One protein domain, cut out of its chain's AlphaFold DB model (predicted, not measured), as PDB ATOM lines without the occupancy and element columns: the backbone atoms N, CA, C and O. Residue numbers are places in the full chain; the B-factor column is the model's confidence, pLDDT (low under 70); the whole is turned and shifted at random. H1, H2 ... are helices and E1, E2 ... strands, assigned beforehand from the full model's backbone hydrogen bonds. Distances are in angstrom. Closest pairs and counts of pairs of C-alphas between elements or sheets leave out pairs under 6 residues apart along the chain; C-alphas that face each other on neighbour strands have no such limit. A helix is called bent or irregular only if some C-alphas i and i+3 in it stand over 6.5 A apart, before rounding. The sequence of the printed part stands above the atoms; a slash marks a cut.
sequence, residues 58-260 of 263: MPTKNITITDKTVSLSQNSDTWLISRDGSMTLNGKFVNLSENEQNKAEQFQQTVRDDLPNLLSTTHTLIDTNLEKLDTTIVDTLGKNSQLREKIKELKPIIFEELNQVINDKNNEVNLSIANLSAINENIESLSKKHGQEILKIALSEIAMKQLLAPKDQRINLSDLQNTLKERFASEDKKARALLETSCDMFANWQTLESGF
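This is residues 58 to 260 of the 263 residues of an uncharacterized protein of Thorsellia anophelis DSM 18579 (UniProt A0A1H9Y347). A long rod has a twisted sheet of six strands at one end, with the first part of the long helix H1 crossing one face of it; beyond the sheet, H1 runs on beside H2. H4 lies side by side with H1, and H3 with H2, leaving the four nearly aligned helices open between H3 and H4, while residues 211 to 216 stick out at the end away from the sheet. The printed part has 203 residues, with four named helices and six named strands in the order E1 E2 E3 E4 H1 H2 E5 E6 H3 H4; the sheet, all antiparallel, has the order E4 - E3 - E2 - E1 - E6 - E5. The class is mixed, helices and strands. The whole is loose, with a radius of gyration of the C-alphas of 22.7 A and spans of 79 by 25 by 25 A.

The sheet's strands are E1, residues 62 to 65, E2, residues 69 to 74, E3, residues 77 to 82, E4, residues 87 to 89, E5, residues 166 to 169, and E6, residues 172 to 175. E1 begins at C-alpha 62, (-6.450, 46.143, 77.732); E2 and E3 are each 16.4 A long. H1, residues 98 to 140, is 62.5 A long and begins at C-alpha 98, (0.894, 21.894, 77.178). H2, residues 146 to 165, measures 30.5 A, and H3, residues 179 to 212, 47.5 A. H4, residues 221 to 258, is 54.7 A long and ends at C-alpha 258, (-4.766, 32.787, 85.439). H1 and H2 are neither bent nor irregular, but only just: C-alphas 113 and 116 are 6.4 A apart, C-alphas 153 and 156 6.5 A.

E1 to E4 form a meander, each strand the antiparallel neighbour of the one before. N 64 and O 71 of the hairpin E1 and E2 are 2.9 A apart, N 72 and O 79 of E2 and E3 2.8 A, and N 88 and O 80 of E4 and E3 2.9 A, within hydrogen-bond range. E6 is the antiparallel neighbour of E1, with N 65 and O 173 within hydrogen-bond range at 2.8 A, and the hairpin E5 and E6 has N 174 and O 167 within that range at 2.9 A. H1 is on the sheet at a height of 10.6 A, in two layers, a helix on one face of a sheet. It runs across the strands, at 80 degrees to E4 on the local plane. Its closest C-alphas to E2 are those of Gln 108 and Val 70, 5.9 A apart. H4 touches H1, closest at the C-alphas of Leu 256 and Phe 107, 5.6 A, with a shallow tilt of 9 degrees, opposite ways. H1 touches H2 with residues 123 to 137 alone, at a shallow tilt of 10 degrees; the closest C-alphas of this helical hairpin are those of Asp 134 and Arg 148, 6.0 A. H2 only grazes the sheet, with residues 159 to 165. H3 touches H2, closest at the C-alphas of Asn 179 and Val 165, 5.4 A, with a shallow tilt of 6 degrees, opposite ways. H3 and H4 are apart, and neither is on the sheet. Every O i to N i+4 pair is within hydrogen-bond range in H4, against 37 of 39 in H1, 13 of 16 in H2 and 28 of 30 in H3.

The two C-alphas farthest apart, those of Asn 95 and Pro 214, are 79.0 A apart. The printed part has no cut and no long link; the links E4 to H1 and H3 to H4, 8 residues each, are short and the others tight. Mean pLDDT of the printed part is 84.9; 18 residues are under 70, among them 180 to 188 in H3 and 228 to 229 in H4.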
ATOM      1  N   MET A  58     -13.866  42.500  86.904       68.00
ATOM      2  CA  MET A  58     -13.611  43.343  85.738       68.00
ATOM      3  C   MET A  58     -12.276  42.944  85.103       68.00
ATOM      4  O   MET A  58     -11.332  42.627  85.835       68.00
ATOM      5  N   PRO A  59     -12.162  42.991  83.766       74.44
ATOM      6  CA  PRO A  59     -10.890  42.785  83.096       74.44
ATOM      7  C   PRO A  59      -9.882  43.843  83.554       74.44
ATOM      8  O   PRO A  59     -10.205  45.021  83.707       74.44
ATOM      9  N   THR A  60      -8.650  43.406  83.808       80.38
ATOM     10  CA  THR A  60      -7.576  44.263  84.352       80.38
ATOM     11  C   THR A  60      -6.549  44.683  83.303       80.38
ATOM     12  O   THR A  60      -5.705  45.537  83.575       80.38
ATOM     13  N   LYS A  61      -6.625  44.093  82.105       88.56
ATOM     14  CA  LYS A  61      -5.712  44.318  80.983       88.56
ATOM     15  C   LYS A  61      -6.484  44.852  79.784       88.56
ATOM     16  O   LYS A  61      -7.599  44.400  79.531       88.56
ATOM     17  N   ASN A  62      -5.889  45.778  79.033       91.62
ATOM     18  CA  ASN A  62      -6.450  46.143  77.732       91.62
ATOM     19  C   ASN A  62      -6.308  44.956  76.783       91.62
ATOM     20  O   ASN A  62      -5.309  44.236  76.853       91.62
ATOM     21  N   ILE A  63      -7.274  44.795  75.884       94.12
ATOM     22  CA  ILE A  63      -7.307  43.702  74.915       94.12
ATOM     23  C   ILE A  63      -7.334  44.293  73.511       94.12
ATOM     24  O   ILE A  63      -8.151  45.164  73.235       94.12
ATOM     25  N   THR A  64      -6.490  43.786  72.618       97.00
ATOM     26  CA  THR A  64      -6.564  44.074  71.180       97.00
ATOM     27  C   THR A  64      -6.624  42.764  70.415       97.00
ATOM     28  O   THR A  64      -5.757  41.904  70.569       97.00
ATOM     29  N   ILE A  65      -7.646  42.603  69.586       97.62
ATOM     30  CA  ILE A  65      -7.884  41.415  68.773       97.62
ATOM     31  C   ILE A  65      -7.591  41.767  67.322       97.62
ATOM     32  O   ILE A  65      -8.259  42.625  66.758       97.62
ATOM     33  N   THR A  66      -6.639  41.069  66.708       96.94
ATOM     34  CA  THR A  66      -6.363  41.122  65.263       96.94
ATOM     35  C   THR A  66      -6.694  39.782  64.621       96.94
ATOM     36  O   THR A  66      -6.975  38.811  65.320       96.94
ATOM     37  N   ASP A  67      -6.610  39.655  63.299       94.00
ATOM     38  CA  ASP A  67      -6.773  38.371  62.600       94.00
ATOM     39  C   ASP A  67      -5.837  37.260  63.128       94.00
ATOM     40  O   ASP A  67      -6.230  36.089  63.190       94.00
ATOM     41  N   LYS A  68      -4.626  37.633  63.553       94.81
ATOM     42  CA  LYS A  68      -3.542  36.722  63.943       94.81
ATOM     43  C   LYS A  68      -3.423  36.510  65.444       94.81
ATOM     44  O   LYS A  68      -3.173  35.384  65.868       94.81
ATOM     45  N   THR A  69      -3.591  37.561  66.240       97.50
ATOM     46  CA  THR A  69      -3.240  37.531  67.667       97.50
ATOM     47  C   THR A  69      -4.291  38.188  68.546       97.50
ATOM     48  O   THR A  69      -5.027  39.069  68.103       97.50
ATOM     49  N   VAL A  70      -4.325  37.776  69.809       98.25
ATOM     50  CA  VAL A  70      -4.923  38.545  70.901       98.25
ATOM     51  C   VAL A  70      -3.782  39.131  71.722       98.25
ATOM     52  O   VAL A  70      -2.909  38.402  72.186       98.25
ATOM     53  N   SER A  71      -3.765  40.451  71.864       97.44
ATOM     54  CA  SER A  71      -2.813  41.179  72.696       97.44
ATOM     55  C   SER A  71      -3.466  41.543  74.019       97.44
ATOM     56  O   SER A  71      -4.548  42.125  74.021       97.44
ATOM     57  N   LEU A  72      -2.794  41.252  75.128       96.31
ATOM     58  CA  LEU A  72      -3.135  41.748  76.457       96.31
ATOM     59  C   LEU A  72      -2.072  42.748  76.883       96.31
ATOM     60  O   LEU A  72      -0.885  42.465  76.745       96.31
ATOM     61  N   SER A  73      -2.468  43.900  77.417       93.81
ATOM     62  CA  SER A  73      -1.509  44.888  77.916       93.81
ATOM     63  C   SER A  73      -1.885  45.423  79.290       93.81
ATOM     64  O   SER A  73      -3.047  45.729  79.567       93.81
ATOM     65  N   GLN A  74      -0.883  45.526  80.157       91.12
ATOM     66  CA  GLN A  74      -1.005  46.096  81.492       91.12
ATOM     67  C   GLN A  74       0.322  46.739  81.877       91.12
ATOM     68  O   GLN A  74       1.360  46.081  81.870       91.12
ATOM     69  N   ASN A  75       0.298  48.019  82.251       88.69
ATOM     70  CA  ASN A  75       1.512  48.787  82.536       88.69
ATOM     71  C   ASN A  75       2.508  48.711  81.356       88.69
ATOM     72  O   ASN A  75       2.161  49.102  80.244       88.69
ATOM     73  N   SER A  76       3.729  48.224  81.589       90.88
ATOM     74  CA  SER A  76       4.760  48.025  80.562       90.88
ATOM     75  C   SER A  76       4.721  46.650  79.892       90.88
ATOM     76  O   SER A  76       5.504  46.418  78.973       90.88
ATOM     77  N   ASP A  77       3.862  45.742  80.353       94.62
ATOM     78  CA  ASP A  77       3.831  44.364  79.879       94.62
ATOM     79  C   ASP A  77       2.795  44.173  78.778       94.62
ATOM     80  O   ASP A  77       1.650  44.619  78.877       94.62
ATOM     81  N   THR A  78       3.223  43.498  77.714       96.81
ATOM     82  CA  THR A  78       2.396  43.119  76.570       96.81
ATOM     83  C   THR A  78       2.558  41.633  76.291       96.81
ATOM     84  O   THR A  78       3.649  41.174  75.936       96.81
ATOM     85  N   TRP A  79       1.462  40.892  76.423       97.31
ATOM     86  CA  TRP A  79       1.364  39.490  76.042       97.31
ATOM     87  C   TRP A  79       0.702  39.391  74.675       97.31
ATOM     88  O   TRP A  79      -0.415  39.865  74.501       97.31
ATOM     89  N   LEU A  80       1.367  38.755  73.717       98.06
ATOM     90  CA  LEU A  80       0.783  38.427  72.417       98.06
ATOM     91  C   LEU A  80       0.510  36.933  72.374       98.06
ATOM     92  O   LEU A  80       1.448  36.147  72.497       98.06
ATOM     93  N   ILE A  81      -0.755  36.570  72.188       98.38
ATOM     94  CA  ILE A  81      -1.242  35.195  72.126       98.38
ATOM     95  C   ILE A  81      -1.638  34.897  70.679       98.38
ATOM     96  O   ILE A  81      -2.526  35.545  70.115       98.38
ATOM     97  N   SER A  82      -0.960  33.934  70.065       98.12
ATOM     98  CA  SER A  82      -1.289  33.408  68.739       98.12
ATOM     99  C   SER A  82      -2.510  32.490  68.799       98.12
ATOM    100  O   SER A  82      -2.912  32.030  69.865       98.12
ATOM    101  N   ARG A  83      -3.088  32.162  67.638       97.62
ATOM    102  CA  ARG A  83      -4.254  31.263  67.564       97.62
ATOM    103  C   ARG A  83      -4.026  29.865  68.144       97.62
ATOM    104  O   ARG A  83      -4.980  29.269  68.608       97.62
ATOM    105  N   ASP A  84      -2.796  29.362  68.123       97.25
ATOM    106  CA  ASP A  84      -2.413  28.056  68.680       97.25
ATOM    107  C   ASP A  84      -2.060  28.113  70.180       97.25
ATOM    108  O   ASP A  84      -1.475  27.176  70.726       97.25
ATOM    109  N   GLY A  85      -2.322  29.245  70.841       97.12
ATOM    110  CA  GLY A  85      -1.985  29.467  72.246       97.12
ATOM    111  C   GLY A  85      -0.505  29.756  72.512       97.12
ATOM    112  O   GLY A  85      -0.140  29.985  73.664       97.12
ATOM    113  N   SER A  86       0.362  29.787  71.490       97.50
ATOM    114  CA  SER A  86       1.747  30.231  71.681       97.50
ATOM    115  C   SER A  86       1.784  31.701  72.103       97.50
ATOM    116  O   SER A  86       0.990  32.521  71.631       97.50
ATOM    117  N   MET A  87       2.698  32.043  73.016       97.25
ATOM    118  CA  MET A  87       2.706  33.355  73.661       97.25
ATOM    119  C   MET A  87       4.086  34.008  73.648       97.25
ATOM    120  O   MET A  87       5.112  33.361  73.870       97.25
ATOM    121  N   THR A  88       4.107  35.326  73.457       97.56
ATOM    122  CA  THR A  88       5.283  36.156  73.740       97.56
ATOM    123  C   THR A  88       4.960  37.200  74.802       97.56
ATOM    124  O   THR A  88       3.844  37.707  74.842       97.56
ATOM    125  N   LEU A  89       5.936  37.527  75.649       96.88
ATOM    126  CA  LEU A  89       5.895  38.629  76.606       96.88
ATOM    127  C   LEU A  89       6.950  39.653  76.199       96.88
ATOM    128  O   LEU A  89       8.141  39.333  76.150       96.88
ATOM    129  N   ASN A  90       6.522  40.874  75.886       96.12
ATOM    130  CA  ASN A  90       7.398  41.961  75.440       96.12
ATOM    131  C   ASN A  90       8.320  41.517  74.279       96.12
ATOM    132  O   ASN A  90       9.516  41.809  74.255       96.12
ATOM    133  N   GLY A  91       7.760  40.736  73.343       95.25
ATOM    134  CA  GLY A  91       8.449  40.199  72.163       95.25
ATOM    135  C   GLY A  91       9.324  38.962  72.402       95.25
ATOM    136  O   GLY A  91       9.896  38.433  71.451       95.25
ATOM    137  N   LYS A  92       9.437  38.467  73.641       96.62
ATOM    138  CA  LYS A  92      10.194  37.249  73.968       96.62
ATOM    139  C   LYS A  92       9.255  36.063  74.119       96.62
ATOM    140  O   LYS A  92       8.242  36.170  74.799       96.62
ATOM    141  N   PHE A  93       9.602  34.931  73.516       96.00
ATOM    142  CA  PHE A  93       8.805  33.711  73.619       96.00
ATOM    143  C   PHE A  93       8.687  33.241  75.074       96.00
ATOM    144  O   PHE A  93       9.682  33.215  75.803       96.00
ATOM    145  N   VAL A  94       7.476  32.869  75.485       95.44
ATOM    146  CA  VAL A  94       7.198  32.302  76.805       95.44
ATOM    147  C   VAL A  94       7.086  30.793  76.655       95.44
ATOM    148  O   VAL A  94       6.276  30.299  75.878       95.44
ATOM    149  N   ASN A  95       7.906  30.053  77.398       94.56
ATOM    150  CA  ASN A  95       7.837  28.598  77.397       94.56
ATOM    151  C   ASN A  95       6.649  28.139  78.254       94.56
ATOM    152  O   ASN A  95       6.743  28.133  79.482       94.56
ATOM    153  N   LEU A  96       5.541  27.803  77.597       96.19
ATOM    154  CA  LEU A  96       4.332  27.277  78.224       96.19
ATOM    155  C   LEU A  96       4.375  25.744  78.252       96.19
ATOM    156  O   LEU A  96       4.830  25.103  77.307       96.19
ATOM    157  N   SER A  97       3.878  25.148  79.330       96.94
ATOM    158  CA  SER A  97       3.486  23.738  79.337       96.94
ATOM    159  C   SER A  97       2.283  23.511  78.418       96.94
ATOM    160  O   SER A  97       1.532  24.439  78.125       96.94
ATOM    161  N   GLU A  98       2.043  22.262  78.019       96.81
ATOM    162  CA  GLU A  98       0.894  21.894  77.178       96.81
ATOM    163  C   GLU A  98      -0.442  22.372  77.775       96.81
ATOM    164  O   GLU A  98      -1.292  22.914  77.074       96.81
ATOM    165  N   ASN A  99      -0.612  22.259  79.097       96.62
ATOM    166  CA  ASN A  99      -1.820  22.736  79.766       96.62
ATOM    167  C   ASN A  99      -1.943  24.272  79.752       96.62
ATOM    168  O   ASN A  99      -3.038  24.789  79.543       96.62
ATOM    169  N   GLU A 100      -0.844  25.004  79.962       97.75
ATOM    170  CA  GLU A 100      -0.839  26.473  79.882       97.75
ATOM    171  C   GLU A 100      -1.117  26.942  78.440       97.75
ATOM    172  O   GLU A 100      -1.913  27.855  78.236       97.75
ATOM    173  N   GLN A 101      -0.542  26.276  77.432       97.88
ATOM    174  CA  GLN A 101      -0.794  26.577  76.022       97.88
ATOM    175  C   GLN A 101      -2.262  26.326  75.641       97.88
ATOM    176  O   GLN A 101      -2.892  27.200  75.050       97.88
ATOM    177  N   ASN A 102      -2.842  25.198  76.065       98.00
ATOM    178  CA  ASN A 102      -4.264  24.908  75.852       98.00
ATOM    179  C   ASN A 102      -5.172  25.967  76.503       98.00
ATOM    180  O   ASN A 102      -6.222  26.317  75.961       98.00
ATOM    181  N   LYS A 103      -4.787  26.505  77.669       98.06
ATOM    182  CA  LYS A 103      -5.523  27.597  78.326       98.06
ATOM    183  C   LYS A 103      -5.388  28.923  77.582       98.06
ATOM    184  O   LYS A 103      -6.388  29.628  77.462       98.06
ATOM    185  N   ALA A 104      -4.209  29.233  77.049       98.19
ATOM    186  CA  ALA A 104      -3.992  30.408  76.210       98.19
ATOM    187  C   ALA A 104      -4.792  30.332  74.895       98.19
ATOM    188  O   ALA A 104      -5.409  31.319  74.494       98.19
ATOM    189  N   GLU A 105      -4.851  29.154  74.264       98.50
ATOM    190  CA  GLU A 105      -5.677  28.899  73.076       98.50
ATOM    191  C   GLU A 105      -7.174  29.084  73.373       98.50
ATOM    192  O   GLU A 105      -7.869  29.791  72.640       98.50
ATOM    193  N   GLN A 106      -7.667  28.500  74.473       98.38
ATOM    194  CA  GLN A 106      -9.055  28.679  74.914       98.38
ATOM    195  C   GLN A 106      -9.363  30.153  75.177       98.38
ATOM    196  O   GLN A 106     -10.359  30.668  74.680       98.38
ATOM    197  N   PHE A 107      -8.491  30.847  75.912       98.12
ATOM    198  CA  PHE A 107      -8.658  32.263  76.218       98.12
ATOM    199  C   PHE A 107      -8.766  33.115  74.953       98.12
ATOM    200  O   PHE A 107      -9.719  33.881  74.814       98.12
ATOM    201  N   GLN A 108      -7.818  32.975  74.017       98.00
ATOM    202  CA  GLN A 108      -7.831  33.800  72.810       98.00
ATOM    203  C   GLN A 108      -9.062  33.509  71.943       98.00
ATOM    204  O   GLN A 108      -9.625  34.444  71.381       98.00
ATOM    205  N   GLN A 109      -9.525  32.256  71.882       98.19
ATOM    206  CA  GLN A 109     -10.739  31.898  71.149       98.19
ATOM    207  C   GLN A 109     -11.980  32.512  71.807       98.19
ATOM    208  O   GLN A 109     -12.765  33.176  71.140       98.19
ATOM    209  N   THR A 110     -12.117  32.360  73.125       97.50
ATOM    210  CA  THR A 110     -13.233  32.925  73.889       97.50
ATOM    211  C   THR A 110     -13.310  34.443  73.738       97.50
ATOM    212  O   THR A 110     -14.364  34.972  73.410       97.50
ATOM    213  N   VAL A 111     -12.195  35.160  73.893       95.88
ATOM    214  CA  VAL A 111     -12.164  36.627  73.760       95.88
ATOM    215  C   VAL A 111     -12.534  37.088  72.342       95.88
ATOM    216  O   VAL A 111     -13.211  38.106  72.185       95.88
ATOM    217  N   ARG A 112     -12.128  36.335  71.308       97.00
ATOM    218  CA  ARG A 112     -12.496  36.588  69.901       97.00
ATOM    219  C   ARG A 112     -13.981  36.454  69.626       97.00
ATOM    220  O   ARG A 112     -14.479  37.173  68.766       97.00
ATOM    221  N   ASP A 113     -14.658  35.562  70.330       96.19
ATOM    222  CA  ASP A 113     -16.092  35.360  70.172       96.19
ATOM    223  C   ASP A 113     -16.873  36.361  71.040       96.19
ATOM    224  O   ASP A 113     -17.819  36.999  70.576       96.19
ATOM    225  N   ASP A 114     -16.447  36.560  72.285       92.88
ATOM    226  CA  ASP A 114     -17.166  37.359  73.275       92.88
ATOM    227  C   ASP A 114     -17.099  38.866  72.987       92.88
ATOM    228  O   ASP A 114     -18.129  39.542  73.007       92.88
ATOM    229  N   LEU A 115     -15.912  39.424  72.708       89.19
ATOM    230  CA  LEU A 115     -15.732  40.880  72.635       89.19
ATOM    231  C   LEU A 115     -16.481  41.527  71.446       89.19
ATOM    232  O   LEU A 115     -17.189  42.515  71.669       89.19
ATOM    233  N   PRO A 116     -16.428  40.988  70.208       91.88
ATOM    234  CA  PRO A 116     -17.223  41.526  69.101       91.88
ATOM    235  C   PRO A 116     -18.734  41.381  69.339       91.88
ATOM    236  O   PRO A 116     -19.506  42.288  69.018       91.88
ATOM    237  N   ASN A 117     -19.165  40.271  69.948       91.31
ATOM    238  CA  ASN A 117     -20.570  40.052  70.291       91.31
ATOM    239  C   ASN A 117     -21.056  41.025  71.370       91.31
ATOM    240  O   ASN A 117     -22.167  41.550  71.259       91.31
ATOM    241  N   LEU A 118     -20.230  41.318  72.376       84.12
ATOM    242  CA  LEU A 118     -20.519  42.318  73.401       84.12
ATOM    243  C   LEU A 118     -20.684  43.710  72.780       84.12
ATOM    244  O   LEU A 118     -21.670  44.394  73.069       84.12
ATOM    245  N   LEU A 119     -19.767  44.112  71.890       85.38
ATOM    246  CA  LEU A 119     -19.852  45.383  71.164       85.38
ATOM    247  C   LEU A 119     -21.154  45.473  70.354       85.38
ATOM    248  O   LEU A 119     -21.933  46.413  70.524       85.38
ATOM    249  N   SER A 120     -21.423  44.462  69.525       89.88
ATOM    250  CA  SER A 120     -22.608  44.396  68.662       89.88
ATOM    251  C   SER A 120     -23.920  44.409  69.458       89.88
ATOM    252  O   SER A 120     -24.847  45.164  69.145       89.88
ATOM    253  N   THR A 121     -23.993  43.632  70.542       82.44
ATOM    254  CA  THR A 121     -25.178  43.569  71.410       82.44
ATOM    255  C   THR A 121     -25.412  44.900  72.118       82.44
ATOM    256  O   THR A 121     -26.548  45.370  72.191       82.44
ATOM    257  N   THR A 122     -24.343  45.553  72.584       80.56
ATOM    258  CA  THR A 122     -24.432  46.877  73.213       80.56
ATOM    259  C   THR A 122     -24.921  47.925  72.215       80.56
ATOM    260  O   THR A 122     -25.820  48.703  72.540       80.56
ATOM    261  N   HIS A 123     -24.394  47.917  70.986       84.38
ATOM    262  CA  HIS A 123     -24.848  48.812  69.920       84.38
ATOM    263  C   HIS A 123     -26.327  48.609  69.598       84.38
ATOM    264  O   HIS A 123     -27.101  49.566  69.585       84.38
ATOM    265  N   THR A 124     -26.732  47.354  69.417       86.75
ATOM    266  CA  THR A 124     -28.119  46.983  69.121       86.75
ATOM    267  C   THR A 124     -29.068  47.427  70.232       86.75
ATOM    268  O   THR A 124     -30.155  47.931  69.947       86.75
ATOM    269  N   LEU A 125     -28.662  47.283  71.498       80.44
ATOM    270  CA  LEU A 125     -29.453  47.729  72.643       80.44
ATOM    271  C   LEU A 125     -29.634  49.254  72.646       80.44
ATOM    272  O   LEU A 125     -30.754  49.725  72.846       80.44
ATOM    273  N   ILE A 126     -28.566  50.023  72.396       81.38
ATOM    274  CA  ILE A 126     -28.635  51.491  72.277       81.38
ATOM    275  C   ILE A 126     -29.598  51.878  71.156       81.38
ATOM    276  O   ILE A 126     -30.536  52.640  71.385       81.38
ATOM    277  N   ASP A 127     -29.395  51.323  69.965       86.19
ATOM    278  CA  ASP A 127     -30.173  51.667  68.779       86.19
ATOM    279  C   ASP A 127     -31.653  51.350  68.946       86.19
ATOM    280  O   ASP A 127     -32.497  52.224  68.738       86.19
ATOM    281  N   THR A 128     -31.960  50.141  69.414       84.12
ATOM    282  CA  THR A 128     -33.336  49.707  69.672       84.12
ATOM    283  C   THR A 128     -34.023  50.633  70.674       84.12
ATOM    284  O   THR A 128     -35.202  50.951  70.522       84.12
ATOM    285  N   ASN A 129     -33.306  51.090  71.703       79.69
ATOM    286  CA  ASN A 129     -33.879  51.943  72.740       79.69
ATOM    287  C   ASN A 129     -34.133  53.366  72.253       79.69
ATOM    288  O   ASN A 129     -35.174  53.943  72.578       79.69
ATOM    289  N   LEU A 130     -33.229  53.919  71.443       82.25
ATOM    290  CA  LEU A 130     -33.412  55.237  70.840       82.25
ATOM    291  C   LEU A 130     -34.537  55.232  69.794       82.25
ATOM    292  O   LEU A 130     -35.343  56.157  69.779       82.25
ATOM    293  N   GLU A 131     -34.658  54.180  68.981       86.75
ATOM    294  CA  GLU A 131     -35.759  54.013  68.016       86.75
ATOM    295  C   GLU A 131     -37.117  53.897  68.717       86.75
ATOM    296  O   GLU A 131     -38.106  54.546  68.361       86.75
ATOM    297  N   LYS A 132     -37.162  53.092  69.778       82.62
ATOM    298  CA  LYS A 132     -38.333  52.971  70.639       82.62
ATOM    299  C   LYS A 132     -38.725  54.317  71.230       82.62
ATOM    300  O   LYS A 132     -39.907  54.662  71.226       82.62
ATOM    301  N   LEU A 133     -37.764  55.060  71.760       79.06
ATOM    302  CA  LEU A 133     -38.019  56.382  72.307       79.06
ATOM    303  C   LEU A 133     -38.568  57.339  71.237       79.06
ATOM    304  O   LEU A 133     -39.574  58.004  71.489       79.06
ATOM    305  N   ASP A 134     -37.979  57.349  70.039       84.56
ATOM    306  CA  ASP A 134     -38.476  58.133  68.902       84.56
ATOM    307  C   ASP A 134     -39.937  57.792  68.580       84.56
ATOM    308  O   ASP A 134     -40.766  58.690  68.444       84.56
ATOM    309  N   THR A 135     -40.286  56.503  68.565       87.00
ATOM    310  CA  THR A 135     -41.666  56.040  68.337       87.00
ATOM    311  C   THR A 135     -42.629  56.610  69.381       87.00
ATOM    312  O   THR A 135     -43.638  57.214  69.028       87.00
ATOM    313  N   THR A 136     -42.292  56.517  70.674       82.19
ATOM    314  CA  THR A 136     -43.124  57.087  71.751       82.19
ATOM    315  C   THR A 136     -43.303  58.598  71.601       82.19
ATOM    316  O   THR A 136     -44.376  59.129  71.889       82.19
ATOM    317  N   ILE A 137     -42.278  59.306  71.132       83.31
ATOM    318  CA  ILE A 137     -42.346  60.750  70.895       83.31
ATOM    319  C   ILE A 137     -43.231  61.074  69.702       83.31
ATOM    320  O   ILE A 137     -44.032  62.005  69.782       83.31
ATOM    321  N   VAL A 138     -43.135  60.312  68.615       88.31
ATOM    322  CA  VAL A 138     -44.023  60.468  67.461       88.31
ATOM    323  C   VAL A 138     -45.480  60.272  67.878       88.31
ATOM    324  O   VAL A 138     -46.316  61.104  67.525       88.31
ATOM    325  N   ASP A 139     -45.766  59.247  68.678       84.06
ATOM    326  CA  ASP A 139     -47.120  58.958  69.154       84.06
ATOM    327  C   ASP A 139     -47.633  60.045  70.117       84.06
ATOM    328  O   ASP A 139     -48.786  60.472  70.047       84.06
ATOM    329  N   THR A 140     -46.761  60.553  70.994       77.38
ATOM    330  CA  THR A 140     -47.146  61.482  72.070       77.38
ATOM    331  C   THR A 140     -47.143  62.942  71.635       77.38
ATOM    332  O   THR A 140     -48.078  63.690  71.921       77.38
ATOM    333  N   LEU A 141     -46.083  63.387  70.964       82.00
ATOM    334  CA  LEU A 141     -45.809  64.789  70.631       82.00
ATOM    335  C   LEU A 141     -45.998  65.056  69.137       82.00
ATOM    336  O   LEU A 141     -46.505  66.116  68.774       82.00
ATOM    337  N   GLY A 142     -45.772  64.054  68.289       86.00
ATOM    338  CA  GLY A 142     -45.960  64.134  66.842       86.00
ATOM    339  C   GLY A 142     -44.641  64.083  66.076       86.00
ATOM    340  O   GLY A 142     -43.559  64.292  66.623       86.00
ATOM    341  N   LYS A 143     -44.730  63.848  64.761       91.12
ATOM    342  CA  LYS A 143     -43.562  63.680  63.870       91.12
ATOM    343  C   LYS A 143     -42.614  64.886  63.822       91.12
ATOM    344  O   LYS A 143     -41.441  64.697  63.513       91.12
ATOM    345  N   ASN A 144     -43.113  66.081  64.140       90.62
ATOM    346  CA  ASN A 144     -42.373  67.347  64.075       90.62
ATOM    347  C   ASN A 144     -41.802  67.792  65.435       90.62
ATOM    348  O   ASN A 144     -41.405  68.946  65.575       90.62
ATOM    349  N   SER A 145     -41.811  66.918  66.445       88.50
ATOM    350  CA  SER A 145     -41.254  67.217  67.764       88.50
ATOM    351  C   SER A 145     -39.748  67.508  67.680       88.50
ATOM    352  O   SER A 145     -38.985  66.716  67.127       88.50
ATOM    353  N   GLN A 146     -39.310  68.616  68.281       90.56
ATOM    354  CA  GLN A 146     -37.901  68.988  68.454       90.56
ATOM    355  C   GLN A 146     -37.156  67.975  69.326       90.56
ATOM    356  O   GLN A 146     -35.934  67.855  69.245       90.56
ATOM    357  N   LEU A 147     -37.883  67.205  70.143       85.81
ATOM    358  CA  LEU A 147     -37.291  66.157  70.961       85.81
ATOM    359  C   LEU A 147     -36.686  65.033  70.107       85.81
ATOM    360  O   LEU A 147     -35.685  64.438  70.505       85.81
ATOM    361  N   ARG A 148     -37.233  64.788  68.909       90.44
ATOM    362  CA  ARG A 148     -36.688  63.808  67.956       90.44
ATOM    363  C   ARG A 148     -35.306  64.214  67.463       90.44
ATOM    364  O   ARG A 148     -34.377  63.411  67.508       90.44
ATOM    365  N   GLU A 149     -35.150  65.478  67.066       89.75
ATOM    366  CA  GLU A 149     -33.845  66.017  66.666       89.75
ATOM    367  C   GLU A 149     -32.853  65.934  67.824       89.75
ATOM    368  O   GLU A 149     -31.714  65.509  67.636       89.75
ATOM    369  N   LYS A 150     -33.309  66.207  69.054       86.06
ATOM    370  CA  LYS A 150     -32.430  66.115  70.217       86.06
ATOM    371  C   LYS A 150     -31.925  64.696  70.494       86.06
ATOM    372  O   LYS A 150     -30.765  64.508  70.853       86.06
ATOM    373  N   ILE A 151     -32.772  63.686  70.317       84.31
ATOM    374  CA  ILE A 151     -32.380  62.275  70.459       84.31
ATOM    375  C   ILE A 151     -31.430  61.850  69.343       84.31
ATOM    376  O   ILE A 151     -30.462  61.129  69.592       84.31
ATOM    377  N   LYS A 152     -31.674  62.329  68.124       88.94
ATOM    378  CA  LYS A 152     -30.804  62.083  66.976       88.94
ATOM    379  C   LYS A 152     -29.406  62.674  67.175       88.94
ATOM    380  O   LYS A 152     -28.436  62.020  66.807       88.94
ATOM    381  N   GLU A 153     -29.295  63.851  67.792       89.31
ATOM    382  CA  GLU A 153     -28.013  64.442  68.211       89.31
ATOM    383  C   GLU A 153     -27.322  63.633  69.313       89.31
ATOM    384  O   GLU A 153     -26.098  63.535  69.335       89.31
ATOM    385  N   LEU A 154     -28.093  63.050  70.234       83.12
ATOM    386  CA  LEU A 154     -27.547  62.302  71.363       83.12
ATOM    387  C   LEU A 154     -26.971  60.945  70.941       83.12
ATOM    388  O   LEU A 154     -25.962  60.512  71.493       83.12
ATOM    389  N   LYS A 155     -27.584  60.288  69.949       84.75
ATOM    390  CA  LYS A 155     -27.145  58.985  69.425       84.75
ATOM    391  C   LYS A 155     -25.627  58.915  69.156       84.75
ATOM    392  O   LYS A 155     -24.977  58.078  69.781       84.75
ATOM    393  N   PRO A 156     -25.032  59.752  68.282       89.94
ATOM    394  CA  PRO A 156     -23.601  59.682  67.989       89.94
ATOM    395  C   PRO A 156     -22.725  59.952  69.218       89.94
ATOM    396  O   PRO A 156     -21.674  59.336  69.331       89.94
ATOM    397  N   ILE A 157     -23.173  60.791  70.158       85.12
ATOM    398  CA  ILE A 157     -22.433  61.090  71.392       85.12
ATOM    399  C   ILE A 157     -22.356  59.848  72.293       85.12
ATOM    400  O   ILE A 157     -21.291  59.519  72.805       85.12
ATOM    401  N   ILE A 158     -23.465  59.109  72.445       81.00
ATOM    402  CA  ILE A 158     -23.485  57.846  73.205       81.00
ATOM    403  C   ILE A 158     -22.511  56.836  72.588       81.00
ATOM    404  O   ILE A 158     -21.754  56.179  73.303       81.00
ATOM    405  N   PHE A 159     -22.534  56.708  71.260       84.31
ATOM    406  CA  PHE A 159     -21.638  55.799  70.554       84.31
ATOM    407  C   PHE A 159     -20.179  56.227  70.644       84.31
ATOM    408  O   PHE A 159     -19.308  55.370  70.754       84.31
ATOM    409  N   GLU A 160     -19.890  57.523  70.600       87.62
ATOM    410  CA  GLU A 160     -18.535  58.038  70.767       87.62
ATOM    411  C   GLU A 160     -17.966  57.655  72.132       87.62
ATOM    412  O   GLU A 160     -16.866  57.110  72.182       87.62
ATOM    413  N   GLU A 161     -18.734  57.837  73.210       79.44
ATOM    414  CA  GLU A 161     -18.324  57.399  74.546       79.44
ATOM    415  C   GLU A 161     -18.083  55.893  74.598       79.44
ATOM    416  O   GLU A 161     -17.012  55.458  75.014       79.44
ATOM    417  N   LEU A 162     -19.032  55.080  74.119       80.44
ATOM    418  CA  LEU A 162     -18.875  53.624  74.106       80.44
ATOM    419  C   LEU A 162     -17.607  53.189  73.353       80.44
ATOM    420  O   LEU A 162     -16.848  52.356  73.853       80.44
ATOM    421  N   ASN A 163     -17.345  53.814  72.203       85.50
ATOM    422  CA  ASN A 163     -16.183  53.534  71.365       85.50
ATOM    423  C   ASN A 163     -14.842  53.888  72.029       85.50
ATOM    424  O   ASN A 163     -13.800  53.410  71.572       85.50
ATOM    425  N   GLN A 164     -14.825  54.693  73.098       83.12
ATOM    426  CA  GLN A 164     -13.610  54.914  73.889       83.12
ATOM    427  C   GLN A 164     -13.227  53.673  74.701       83.12
ATOM    428  O   GLN A 164     -12.042  53.460  74.959       83.12
ATOM    429  N   VAL A 165     -14.198  52.846  75.096       82.19
ATOM    430  CA  VAL A 165     -13.963  51.618  75.867       82.19
ATOM    431  C   VAL A 165     -13.812  50.425  74.953       82.19
ATOM    432  O   VAL A 165     -12.851  49.678  75.099       82.19
ATOM    433  N   ILE A 166     -14.755  50.233  74.040       85.31
ATOM    434  CA  ILE A 166     -14.781  49.082  73.151       85.31
ATOM    435  C   ILE A 166     -15.097  49.545  71.741       85.31
ATOM    436  O   ILE A 166     -16.104  50.206  71.516       85.31
ATOM    437  N   ASN A 167     -14.227  49.232  70.790       89.88
ATOM    438  CA  ASN A 167     -14.436  49.601  69.397       89.88
ATOM    439  C   ASN A 167     -13.932  48.517  68.458       89.88
ATOM    440  O   ASN A 167     -13.060  47.729  68.814       89.88
ATOM    441  N   ASP A 168     -14.486  48.531  67.254       93.00
ATOM    442  CA  ASP A 168     -13.984  47.801  66.102       93.00
ATOM    443  C   ASP A 168     -13.528  48.834  65.068       93.00
ATOM    444  O   ASP A 168     -14.333  49.612  64.542       93.00
ATOM    445  N   LYS A 169     -12.214  48.917  64.852       90.88
ATOM    446  CA  LYS A 169     -11.596  49.834  63.892       90.88
ATOM    447  C   LYS A 169     -10.458  49.124  63.186       90.88
ATOM    448  O   LYS A 169      -9.635  48.483  63.821       90.88
ATOM    449  N   ASN A 170     -10.366  49.303  61.869       87.88
ATOM    450  CA  ASN A 170      -9.281  48.751  61.049       87.88
ATOM    451  C   ASN A 170      -9.134  47.218  61.147       87.88
ATOM    452  O   ASN A 170      -8.021  46.710  61.060       87.88
ATOM    453  N   ASN A 171     -10.249  46.488  61.288       87.75
ATOM    454  CA  ASN A 171     -10.279  45.038  61.544       87.75
ATOM    455  C   ASN A 171      -9.619  44.633  62.875       87.75
ATOM    456  O   ASN A 171      -9.154  43.499  63.018       87.75
ATOM    457  N   GLU A 172      -9.574  45.557  63.835       94.25
ATOM    458  CA  GLU A 172      -9.101  45.318  65.188       94.25
ATOM    459  C   GLU A 172     -10.202  45.640  66.193       94.25
ATOM    460  O   GLU A 172     -10.734  46.754  66.219       94.25
ATOM    461  N   VAL A 173     -10.503  44.675  67.063       95.25
ATOM    462  CA  VAL A 173     -11.427  44.893  68.179       95.25
ATOM    463  C   VAL A 173     -10.620  45.193  69.429       95.25
ATOM    464  O   VAL A 173      -9.776  44.399  69.841       95.25
ATOM    465  N   ASN A 174     -10.871  46.352  70.027       93.25
ATOM    466  CA  ASN A 174     -10.113  46.872  71.155       93.25
ATOM    467  C   ASN A 174     -11.002  47.008  72.389       93.25
ATOM    468  O   ASN A 174     -12.121  47.492  72.276       93.25
ATOM    469  N   LEU A 175     -10.471  46.651  73.559       89.00
ATOM    470  CA  LEU A 175     -11.021  46.933  74.883       89.00
ATOM    471  C   LEU A 175      -9.997  47.740  75.691       89.00
ATOM    472  O   LEU A 175      -8.920  47.236  76.009       89.00
ATOM    473  N   SER A 176     -10.344  48.973  76.054       85.44
ATOM    474  CA  SER A 176      -9.533  49.875  76.875       85.44
ATOM    475  C   SER A 176     -10.067  49.930  78.305       85.44
ATOM    476  O   SER A 176     -11.078  50.574  78.591       85.44
ATOM    477  N   ILE A 177      -9.356  49.282  79.225       78.88
ATOM    478  CA  ILE A 177      -9.669  49.289  80.659       78.88
ATOM    479  C   ILE A 177      -9.396  50.659  81.271       78.88
ATOM    480  O   ILE A 177     -10.150  51.110  82.130       78.88
ATOM    481  N   ALA A 178      -8.367  51.362  80.792       74.44
ATOM    482  CA  ALA A 178      -8.054  52.712  81.256       74.44
ATOM    483  C   ALA A 178      -9.213  53.698  81.019       74.44
ATOM    484  O   ALA A 178      -9.427  54.602  81.822       74.44
ATOM    485  N   ASN A 179     -10.000  53.487  79.960       72.44
ATOM    486  CA  ASN A 179     -11.121  54.359  79.617       72.44
ATOM    487  C   ASN A 179     -12.425  53.987  80.352       72.44
ATOM    488  O   ASN A 179     -13.378  54.763  80.319       72.44
ATOM    489  N   LEU A 180     -12.484  52.850  81.068       67.25
ATOM    490  CA  LEU A 180     -13.676  52.430  81.826       67.25
ATOM    491  C   LEU A 180     -14.009  53.349  83.014       67.25
ATOM    492  O   LEU A 180     -15.170  53.452  83.412       67.25
ATOM    493  N   SER A 181     -13.020  54.003  83.624       60.09
ATOM    494  CA  SER A 181     -13.282  54.993  84.676       60.09
ATOM    495  C   SER A 181     -13.762  56.315  84.076       60.09
ATOM    496  O   SER A 181     -14.791  56.834  84.502       60.09
ATOM    497  N   ALA A 182     -13.079  56.804  83.037       64.00
ATOM    498  CA  ALA A 182     -13.410  58.053  82.352       64.00
ATOM    499  C   ALA A 182     -14.827  58.033  81.755       64.00
ATOM    500  O   ALA A 182     -15.591  58.980  81.938       64.00
ATOM    501  N   ILE A 183     -15.226  56.921  81.130       67.88
ATOM    502  CA  ILE A 183     -16.562  56.800  80.540       67.88
ATOM    503  C   ILE A 183     -17.673  56.937  81.591       67.88
ATOM    504  O   ILE A 183     -18.730  57.484  81.300       67.88
ATOM    505  N   ASN A 184     -17.458  56.482  82.833       62.53
ATOM    506  CA  ASN A 184     -18.472  56.588  83.885       62.53
ATOM    507  C   ASN A 184     -18.769  58.047  84.241       62.53
ATOM    508  O   ASN A 184     -19.937  58.397  84.441       62.53
ATOM    509  N   GLU A 185     -17.727  58.873  84.310       65.44
ATOM    510  CA  GLU A 185     -17.824  60.307  84.587       65.44
ATOM    511  C   GLU A 185     -18.411  61.064  83.394       65.44
ATOM    512  O   GLU A 185     -19.352  61.848  83.557       65.44
ATOM    513  N   ASN A 186     -17.920  60.779  82.182       68.25
ATOM    514  CA  ASN A 186     -18.428  61.387  80.951       68.25
ATOM    515  C   ASN A 186     -19.925  61.152  80.806       68.25
ATOM    516  O   ASN A 186     -20.682  62.054  80.465       68.25
ATOM    517  N   ILE A 187     -20.382  59.957  81.147       66.56
ATOM    518  CA  ILE A 187     -21.776  59.573  80.999       66.56
ATOM    519  C   ILE A 187     -22.680  60.185  82.044       66.56
ATOM    520  O   ILE A 187     -23.804  60.566  81.727       66.56
ATOM    521  N   GLU A 188     -22.203  60.326  83.273       64.75
ATOM    522  CA  GLU A 188     -22.926  61.095  84.278       64.75
ATOM    523  C   GLU A 188     -23.084  62.557  83.835       64.75
ATOM    524  O   GLU A 188     -24.181  63.124  83.905       64.75
ATOM    525  N   SER A 189     -22.014  63.139  83.290       72.31
ATOM    526  CA  SER A 189     -22.025  64.488  82.724       72.31
ATOM    527  C   SER A 189     -22.990  64.612  81.537       72.31
ATOM    528  O   SER A 189     -23.827  65.521  81.515       72.31
ATOM    529  N   LEU A 190     -22.952  63.666  80.592       72.25
ATOM    530  CA  LEU A 190     -23.855  63.608  79.440       72.25
ATOM    531  C   LEU A 190     -25.312  63.472  79.870       72.25
ATOM    532  O   LEU A 190     -26.156  64.237  79.402       72.25
ATOM    533  N   SER A 191     -25.603  62.560  80.799       70.94
ATOM    534  CA  SER A 191     -26.934  62.388  81.381       70.94
ATOM    535  C   SER A 191     -27.459  63.677  81.988       70.94
ATOM    536  O   SER A 191     -28.601  64.063  81.738       70.94
ATOM    537  N   LYS A 192     -26.629  64.373  82.769       68.69
ATOM    538  CA  LYS A 192     -27.013  65.632  83.404       68.69
ATOM    539  C   LYS A 192     -27.283  66.721  82.368       68.69
ATOM    540  O   LYS A 192     -28.331  67.360  82.419       68.69
ATOM    541  N   LYS A 193     -26.353  66.926  81.431       76.19
ATOM    542  CA  LYS A 193     -26.440  67.978  80.413       76.19
ATOM    543  C   LYS A 193     -27.621  67.745  79.471       76.19
ATOM    544  O   LYS A 193     -28.502  68.595  79.356       76.19
ATOM    545  N   HIS A 194     -27.670  66.583  78.829       76.31
ATOM    546  CA  HIS A 194     -28.682  66.293  77.818       76.31
ATOM    547  C   HIS A 194     -30.043  65.959  78.423       76.31
ATOM    548  O   HIS A 194     -31.058  66.314  77.832       76.31
ATOM    549  N   GLY A 195     -30.089  65.373  79.623       71.88
ATOM    550  CA  GLY A 195     -31.338  65.148  80.347       71.88
ATOM    551  C   GLY A 195     -32.078  66.452  80.664       71.88
ATOM    552  O   GLY A 195     -33.287  66.534  80.462       71.88
ATOM    553  N   GLN A 196     -31.362  67.506  81.076       69.69
ATOM    554  CA  GLN A 196     -31.958  68.825  81.324       69.69
ATOM    555  C   GLN A 196     -32.492  69.487  80.044       69.69
ATOM    556  O   GLN A 196     -33.576  70.073  80.053       69.69
ATOM    557  N   GLU A 197     -31.747  69.388  78.941       76.19
ATOM    558  CA  GLU A 197     -32.165  69.912  77.636       76.19
ATOM    559  C   GLU A 197     -33.428  69.198  77.133       76.19
ATOM    560  O   GLU A 197     -34.406  69.847  76.759       76.19
ATOM    561  N   ILE A 198     -33.433  67.864  77.203       78.19
ATOM    562  CA  ILE A 198     -34.562  67.009  76.827       78.19
ATOM    563  C   ILE A 198     -35.795  67.315  77.676       78.19
ATOM    564  O   ILE A 198     -36.879  67.503  77.125       78.19
ATOM    565  N   LEU A 199     -35.633  67.449  78.996       72.44
ATOM    566  CA  LEU A 199     -36.721  67.819  79.903       72.44
ATOM    567  C   LEU A 199     -37.369  69.142  79.496       72.44
ATOM    568  O   LEU A 199     -38.593  69.246  79.413       72.44
ATOM    569  N   LYS A 200     -36.549  70.165  79.252       73.62
ATOM    570  CA  LYS A 200     -37.032  71.497  78.889       73.62
ATOM    571  C   LYS A 200     -37.829  71.461  77.584       73.62
ATOM    572  O   LYS A 200     -38.901  72.062  77.519       73.62
ATOM    573  N   ILE A 201     -37.321  70.752  76.573       80.69
ATOM    574  CA  ILE A 201     -38.000  70.582  75.282       80.69
ATOM    575  C   ILE A 201     -39.337  69.864  75.487       80.69
ATOM    576  O   ILE A 201     -40.376  70.368  75.065       80.69
ATOM    577  N   ALA A 202     -39.331  68.741  76.206       79.69
ATOM    578  CA  ALA A 202     -40.529  67.952  76.452       79.69
ATOM    579  C   ALA A 202     -41.624  68.743  77.178       79.69
ATOM    580  O   ALA A 202     -42.772  68.749  76.737       79.69
ATOM    581  N   LEU A 203     -41.281  69.456  78.257       78.44
ATOM    582  CA  LEU A 203     -42.237  70.286  78.998       78.44
ATOM    583  C   LEU A 203     -42.830  71.388  78.116       78.44
ATOM    584  O   LEU A 203     -44.039  71.617  78.146       78.44
ATOM    585  N   SER A 204     -41.991  72.043  77.308       82.44
ATOM    586  CA  SER A 204     -42.430  73.089  76.385       82.44
ATOM    587  C   SER A 204     -43.407  72.543  75.342       82.44
ATOM    588  O   SER A 204     -44.443  73.154  75.083       82.44
ATOM    589  N   GLU A 205     -43.113  71.387  74.750       84.62
ATOM    590  CA  GLU A 205     -43.968  70.793  73.722       84.62
ATOM    591  C   GLU A 205     -45.268  70.223  74.276       84.62
ATOM    592  O   GLU A 205     -46.323  70.431  73.678       84.62
ATOM    593  N   ILE A 206     -45.228  69.570  75.440       84.38
ATOM    594  CA  ILE A 206     -46.431  69.104  76.138       84.38
ATOM    595  C   ILE A 206     -47.341  70.293  76.454       84.38
ATOM    596  O   ILE A 206     -48.537  70.238  76.164       84.38
ATOM    597  N   ALA A 207     -46.790  71.383  76.999       81.75
ATOM    598  CA  ALA A 207     -47.558  72.583  77.322       81.75
ATOM    599  C   ALA A 207     -48.194  73.209  76.072       81.75
ATOM    600  O   ALA A 207     -49.392  73.500  76.072       81.75
ATOM    601  N   MET A 208     -47.430  73.358  74.983       84.81
ATOM    602  CA  MET A 208     -47.961  73.855  73.709       84.81
ATOM    603  C   MET A 208     -49.056  72.941  73.155       84.81
ATOM    604  O   MET A 208     -50.111  73.427  72.747       84.81
ATOM    605  N   LYS A 209     -48.859  71.621  73.190       82.75
ATOM    606  CA  LYS A 209     -49.852  70.658  72.707       82.75
ATOM    607  C   LYS A 209     -51.129  70.698  73.543       82.75
ATOM    608  O   LYS A 209     -52.213  70.676  72.979       82.75
ATOM    609  N   GLN A 210     -51.036  70.843  74.864       82.44
ATOM    610  CA  GLN A 210     -52.219  71.006  75.714       82.44
ATOM    611  C   GLN A 210     -52.960  72.334  75.494       82.44
ATOM    612  O   GLN A 210     -54.187  72.367  75.622       82.44
ATOM    613  N   LEU A 211     -52.237  73.411  75.168       85.06
ATOM    614  CA  LEU A 211     -52.821  74.723  74.884       85.06
ATOM    615  C   LEU A 211     -53.556  74.746  73.535       85.06
ATOM    616  O   LEU A 211     -54.626  75.342  73.436       85.06
ATOM    617  N   LEU A 212     -52.980  74.103  72.516       84.31
ATOM    618  CA  LEU A 212     -53.469  74.145  71.136       84.31
ATOM    619  C   LEU A 212     -54.459  73.017  70.798       84.31
ATOM    620  O   LEU A 212     -55.244  73.169  69.864       84.31
ATOM    621  N   ALA A 213     -54.439  71.893  71.522       81.12
ATOM    622  CA  ALA A 213     -55.287  70.746  71.212       81.12
ATOM    623  C   ALA A 213     -56.747  70.921  71.689       81.12
ATOM    624  O   ALA A 213     -56.988  71.371  72.823       81.12
ATOM    625  N   PRO A 214     -57.730  70.472  70.880       82.12
ATOM    626  CA  PRO A 214     -59.088  70.178  71.338       82.12
ATOM    627  C   PRO A 214     -59.080  69.300  72.598       82.12
ATOM    628  O   PRO A 214     -58.164  68.500  72.792       82.12
ATOM    629  N   LYS A 215     -60.079  69.443  73.483       75.75
ATOM    630  CA  LYS A 215     -60.101  68.752  74.794       75.75
ATOM    631  C   LYS A 215     -59.936  67.230  74.686       75.75
ATOM    632  O   LYS A 215     -59.291  66.648  75.548       75.75
ATOM    633  N   ASP A 216     -60.499  66.626  73.649       77.38
ATOM    634  CA  ASP A 216     -60.453  65.199  73.309       77.38
ATOM    635  C   ASP A 216     -59.102  64.736  72.732       77.38
ATOM    636  O   ASP A 216     -58.829  63.542  72.697       77.38
ATOM    637  N   GLN A 217     -58.235  65.669  72.327       73.06
ATOM    638  CA  GLN A 217     -56.902  65.410  71.762       73.06
ATOM    639  C   GLN A 217     -55.762  65.843  72.695       73.06
ATOM    640  O   GLN A 217     -54.586  65.822  72.318       73.06
ATOM    641  N   ARG A 218     -56.090  66.275  73.918       79.19
ATOM    642  CA  ARG A 218     -55.086  66.607  74.931       79.19
ATOM    643  C   ARG A 218     -54.375  65.343  75.390       79.19
ATOM    644  O   ARG A 218     -54.980  64.290  75.550       79.19
ATOM    645  N   ILE A 219     -53.079  65.480  75.653       75.94
ATOM    646  CA  ILE A 219     -52.253  64.393  76.177       75.94
ATOM    647  C   ILE A 219     -52.803  63.956  77.540       75.94
ATOM    648  O   ILE A 219     -52.857  64.769  78.469       75.94
ATOM    649  N   ASN A 220     -53.140  62.672  77.679       81.25
ATOM    650  CA  ASN A 220     -53.329  62.065  78.990       81.25
ATOM    651  C   ASN A 220     -51.953  61.872  79.642       81.25
ATOM    652  O   ASN A 220     -51.205  60.953  79.308       81.25
ATOM    653  N   LEU A 221     -51.605  62.779  80.557       75.75
ATOM    654  CA  LEU A 221     -50.310  62.757  81.237       75.75
ATOM    655  C   LEU A 221     -50.107  61.478  82.053       75.75
ATOM    656  O   LEU A 221     -48.980  61.005  82.145       75.75
ATOM    657  N   SER A 222     -51.172  60.898  82.611       73.69
ATOM    658  CA  SER A 222     -51.080  59.657  83.381       73.69
ATOM    659  C   SER A 222     -50.761  58.458  82.487       73.69
ATOM    660  O   SER A 222     -49.877  57.672  82.823       73.69
ATOM    661  N   ASP A 223     -51.403  58.351  81.320       77.56
ATOM    662  CA  ASP A 223     -51.124  57.269  80.362       77.56
ATOM    663  C   ASP A 223     -49.704  57.378  79.797       77.56
ATOM    664  O   ASP A 223     -48.987  56.379  79.699       77.56
ATOM    665  N   LEU A 224     -49.260  58.603  79.491       73.44
ATOM    666  CA  LEU A 224     -47.888  58.873  79.066       73.44
ATOM    667  C   LEU A 224     -46.881  58.464  80.147       73.44
ATOM    668  O   LEU A 224     -45.913  57.760  79.862       73.44
ATOM    669  N   GLN A 225     -47.117  58.870  81.396       69.00
ATOM    670  CA  GLN A 225     -46.259  58.507  82.521       69.00
ATOM    671  C   GLN A 225     -46.163  56.989  82.696       69.00
ATOM    672  O   GLN A 225     -45.063  56.478  82.899       69.00
ATOM    673  N   ASN A 226     -47.281  56.268  82.605       73.00
ATOM    674  CA  ASN A 226     -47.296  54.811  82.740       73.00
ATOM    675  C   ASN A 226     -46.557  54.127  81.582       73.00
ATOM    676  O   ASN A 226     -45.693  53.290  81.826       73.00
ATOM    677  N   THR A 227     -46.798  54.564  80.342       71.19
ATOM    678  CA  THR A 227     -46.114  54.047  79.143       71.19
ATOM    679  C   THR A 227     -44.596  54.204  79.243       71.19
ATOM    680  O   THR A 227     -43.836  53.291  78.915       71.19
ATOM    681  N   LEU A 228     -44.137  55.364  79.721       68.88
ATOM    682  CA  LEU A 228     -42.716  55.626  79.922       68.88
ATOM    683  C   LEU A 228     -42.139  54.765  81.052       68.88
ATOM    684  O   LEU A 228     -41.105  54.132  80.854       68.88
ATOM    685  N   LYS A 229     -42.827  54.666  82.198       68.38
ATOM    686  CA  LYS A 229     -42.425  53.806  83.330       68.38
ATOM    687  C   LYS A 229     -42.256  52.342  82.934       68.38
ATOM    688  O   LYS A 229     -41.246  51.729  83.268       68.38
ATOM    689  N   GLU A 230     -43.218  51.780  82.212       73.56
ATOM    690  CA  GLU A 230     -43.150  50.389  81.755       73.56
ATOM    691  C   GLU A 230     -41.988  50.170  80.784       73.56
ATOM    692  O   GLU A 230     -41.266  49.172  80.873       73.56
ATOM    693  N   ARG A 231     -41.748  51.141  79.896       69.25
ATOM    694  CA  ARG A 231     -40.606  51.115  78.983       69.25
ATOM    695  C   ARG A 231     -39.281  51.138  79.737       69.25
ATOM    696  O   ARG A 231     -38.402  50.354  79.393       69.25
ATOM    697  N   PHE A 232     -39.160  51.945  80.792       67.19
ATOM    698  CA  PHE A 232     -37.977  51.921  81.658       67.19
ATOM    699  C   PHE A 232     -37.721  50.575  82.259       67.19
ATOM    700  O   PHE A 232     -36.626  50.050  82.115       67.19
ATOM    701  N   ALA A 233     -38.734  50.017  82.911       70.06
ATOM    702  CA  ALA A 233     -38.592  48.735  83.566       70.06
ATOM    703  C   ALA A 233     -38.166  47.650  82.560       70.06
ATOM    704  O   ALA A 233     -37.321  46.810  82.869       70.06
ATOM    705  N   SER A 234     -38.709  47.691  81.338       75.81
ATOM    706  CA  SER A 234     -38.343  46.759  80.271       75.81
ATOM    707  C   SER A 234     -36.895  46.924  79.805       75.81
ATOM    708  O   SER A 234     -36.171  45.930  79.712       75.81
ATOM    709  N   GLU A 235     -36.454  48.152  79.523       70.94
ATOM    710  CA  GLU A 235     -35.106  48.390  78.994       70.94
ATOM    711  C   GLU A 235     -34.017  48.292  80.071       70.94
ATOM    712  O   GLU A 235     -32.937  47.767  79.798       70.94
ATOM    713  N   ASP A 236     -34.325  48.664  81.316       69.25
ATOM    714  CA  ASP A 236     -33.476  48.414  82.486       69.25
ATOM    715  C   ASP A 236     -33.223  46.911  82.664       69.25
ATOM    716  O   ASP A 236     -32.081  46.479  82.814       69.25
ATOM    717  N   LYS A 237     -34.266  46.079  82.542       77.06
ATOM    718  CA  LYS A 237     -34.132  44.619  82.632       77.06
ATOM    719  C   LYS A 237     -33.179  44.055  81.574       77.06
ATOM    720  O   LYS A 237     -32.363  43.193  81.895       77.06
ATOM    721  N   LYS A 238     -33.262  44.518  80.322       76.31
ATOM    722  CA  LYS A 238     -32.354  44.051  79.257       76.31
ATOM    723  C   LYS A 238     -30.924  44.499  79.492       76.31
ATOM    724  O   LYS A 238     -29.997  43.724  79.282       76.31
ATOM    725  N   ALA A 239     -30.749  45.733  79.947       71.81
ATOM    726  CA  ALA A 239     -29.435  46.258  80.244       71.81
ATOM    727  C   ALA A 239     -28.772  45.528  81.428       71.81
ATOM    728  O   ALA A 239     -27.576  45.249  81.382       71.81
ATOM    729  N   ARG A 240     -29.552  45.131  82.443       72.19
ATOM    730  CA  ARG A 240     -29.089  44.246  83.526       72.19
ATOM    731  C   ARG A 240     -28.687  42.866  83.021       72.19
ATOM    732  O   ARG A 240     -27.623  42.395  83.394       72.19
ATOM    733  N   ALA A 241     -29.484  42.252  82.149       77.88
ATOM    734  CA  ALA A 241     -29.149  40.949  81.575       77.88
ATOM    735  C   ALA A 241     -27.846  40.997  80.755       77.88
ATOM    736  O   ALA A 241     -27.022  40.085  80.839       77.88
ATOM    737  N   LEU A 242     -27.624  42.081  80.001       76.94
ATOM    738  CA  LEU A 242     -26.363  42.313  79.292       76.94
ATOM    739  C   LEU A 242     -25.187  42.449  80.267       76.94
ATOM    740  O   LEU A 242     -24.129  41.864  80.037       76.94
ATOM    741  N   LEU A 243     -25.372  43.189  81.363       75.38
ATOM    742  CA  LEU A 243     -24.359  43.337  82.406       75.38
ATOM    743  C   LEU A 243     -24.018  41.994  83.067       75.38
ATOM    744  O   LEU A 243     -22.841  41.676  83.189       75.38
ATOM    745  N   GLU A 244     -25.019  41.202  83.452       77.06
ATOM    746  CA  GLU A 244     -24.833  39.862  84.032       77.06
ATOM    747  C   GLU A 244     -24.058  38.947  83.077       77.06
ATOM    748  O   GLU A 244     -23.032  38.389  83.458       77.06
ATOM    749  N   THR A 245     -24.466  38.902  81.806       80.00
ATOM    750  CA  THR A 245     -23.769  38.132  80.761       80.00
ATOM    751  C   THR A 245     -22.310  38.573  80.618       80.00
ATOM    752  O   THR A 245     -21.409  37.742  80.522       80.00
ATOM    753  N   SER A 246     -22.057  39.885  80.648       80.06
ATOM    754  CA  SER A 246     -20.698  40.433  80.562       80.06
ATOM    755  C   SER A 246     -19.848  40.035  81.772       80.06
ATOM    756  O   SER A 246     -18.661  39.758  81.628       80.06
ATOM    757  N   CYS A 247     -20.442  39.973  82.966       79.19
ATOM    758  CA  CYS A 247     -19.743  39.531  84.169       79.19
ATOM    759  C   CYS A 247     -19.320  38.069  84.095       79.19
ATOM    760  O   CYS A 247     -18.189  37.749  84.464       79.19
ATOM    761  N   ASP A 248     -20.195  37.201  83.593       84.06
ATOM    762  CA  ASP A 248     -19.877  35.787  83.402       84.06
ATOM    763  C   ASP A 248     -18.749  35.610  82.372       84.06
ATOM    764  O   ASP A 248     -17.812  34.841  82.609       84.06
ATOM    765  N   MET A 249     -18.775  36.383  81.276       85.69
ATOM    766  CA  MET A 249     -17.682  36.432  80.293       85.69
ATOM    767  C   MET A 249     -16.357  36.823  80.959       85.69
ATOM    768  O   MET A 249     -15.371  36.093  80.861       85.69
ATOM    769  N   PHE A 250     -16.329  37.931  81.705       83.81
ATOM    770  CA  PHE A 250     -15.109  38.409  82.361       83.81
ATOM    771  C   PHE A 250     -14.585  37.448  83.435       83.81
ATOM    772  O   PHE A 250     -13.372  37.279  83.568       83.81
ATOM    773  N   ALA A 251     -15.472  36.777  84.171       85.06
ATOM    774  CA  ALA A 251     -15.099  35.739  85.129       85.06
ATOM    775  C   ALA A 251     -14.438  34.533  84.445       85.06
ATOM    776  O   ALA A 251     -13.416  34.018  84.919       85.06
ATOM    777  N   ASN A 252     -14.985  34.107  83.305       91.19
ATOM    778  CA  ASN A 252     -14.398  33.048  82.493       91.19
ATOM    779  C   ASN A 252     -13.023  33.458  81.942       91.19
ATOM    780  O   ASN A 252     -12.059  32.702  82.066       91.19
ATOM    781  N   TRP A 253     -12.898  34.682  81.418       91.38
ATOM    782  CA  TRP A 253     -11.626  35.220  80.930       91.38
ATOM    783  C   TRP A 253     -10.559  35.205  82.019       91.38
ATOM    784  O   TRP A 253      -9.483  34.664  81.797       91.38
ATOM    785  N   GLN A 254     -10.870  35.719  83.213       89.50
ATOM    786  CA  GLN A 254      -9.936  35.747  84.340       89.50
ATOM    787  C   GLN A 254      -9.499  34.334  84.756       89.50
ATOM    788  O   GLN A 254      -8.324  34.099  85.043       89.50
ATOM    789  N   THR A 255     -10.438  33.384  84.760       92.44
ATOM    790  CA  THR A 255     -10.157  31.978  85.076       92.44
ATOM    791  C   THR A 255      -9.175  31.377  84.070       92.44
ATOM    792  O   THR A 255      -8.175  30.780  84.470       92.44
ATOM    793  N   LEU A 256      -9.423  31.559  82.770       95.06
ATOM    794  CA  LEU A 256      -8.540  31.069  81.712       95.06
ATOM    795  C   LEU A 256      -7.173  31.764  81.749       95.06
ATOM    796  O   LEU A 256      -6.150  31.085  81.705       95.06
ATOM    797  N   GLU A 257      -7.160  33.087  81.904       94.06
ATOM    798  CA  GLU A 257      -5.961  33.927  81.962       94.06
ATOM    799  C   GLU A 257      -5.009  33.505  83.086       94.06
ATOM    800  O   GLU A 257      -3.812  33.318  82.859       94.06
ATOM    801  N   SER A 258      -5.545  33.263  84.286       92.94
ATOM    802  CA  SER A 258      -4.766  32.787  85.439       92.94
ATOM    803  C   SER A 258      -4.091  31.428  85.207       92.94
ATOM    804  O   SER A 258      -3.145  31.071  85.908       92.94
ATOM    805  N   GLY A 259      -4.561  30.673  84.207       93.62
ATOM    806  CA  GLY A 259      -4.020  29.377  83.826       93.62
ATOM    807  C   GLY A 259      -2.741  29.435  82.989       93.62
ATOM    808  O   GLY A 259      -2.120  28.391  82.826       93.62
ATOM    809  N   PHE A 260      -2.344  30.601  82.461       93.75
ATOM    810  CA  PHE A 260      -1.134  30.738  81.633       93.75
ATOM    811  C   PHE A 260      -0.345  32.039  81.858       93.75
ATOM    812  O   PHE A 260       0.834  32.103  81.506       93.75
TER     813      PHE A 260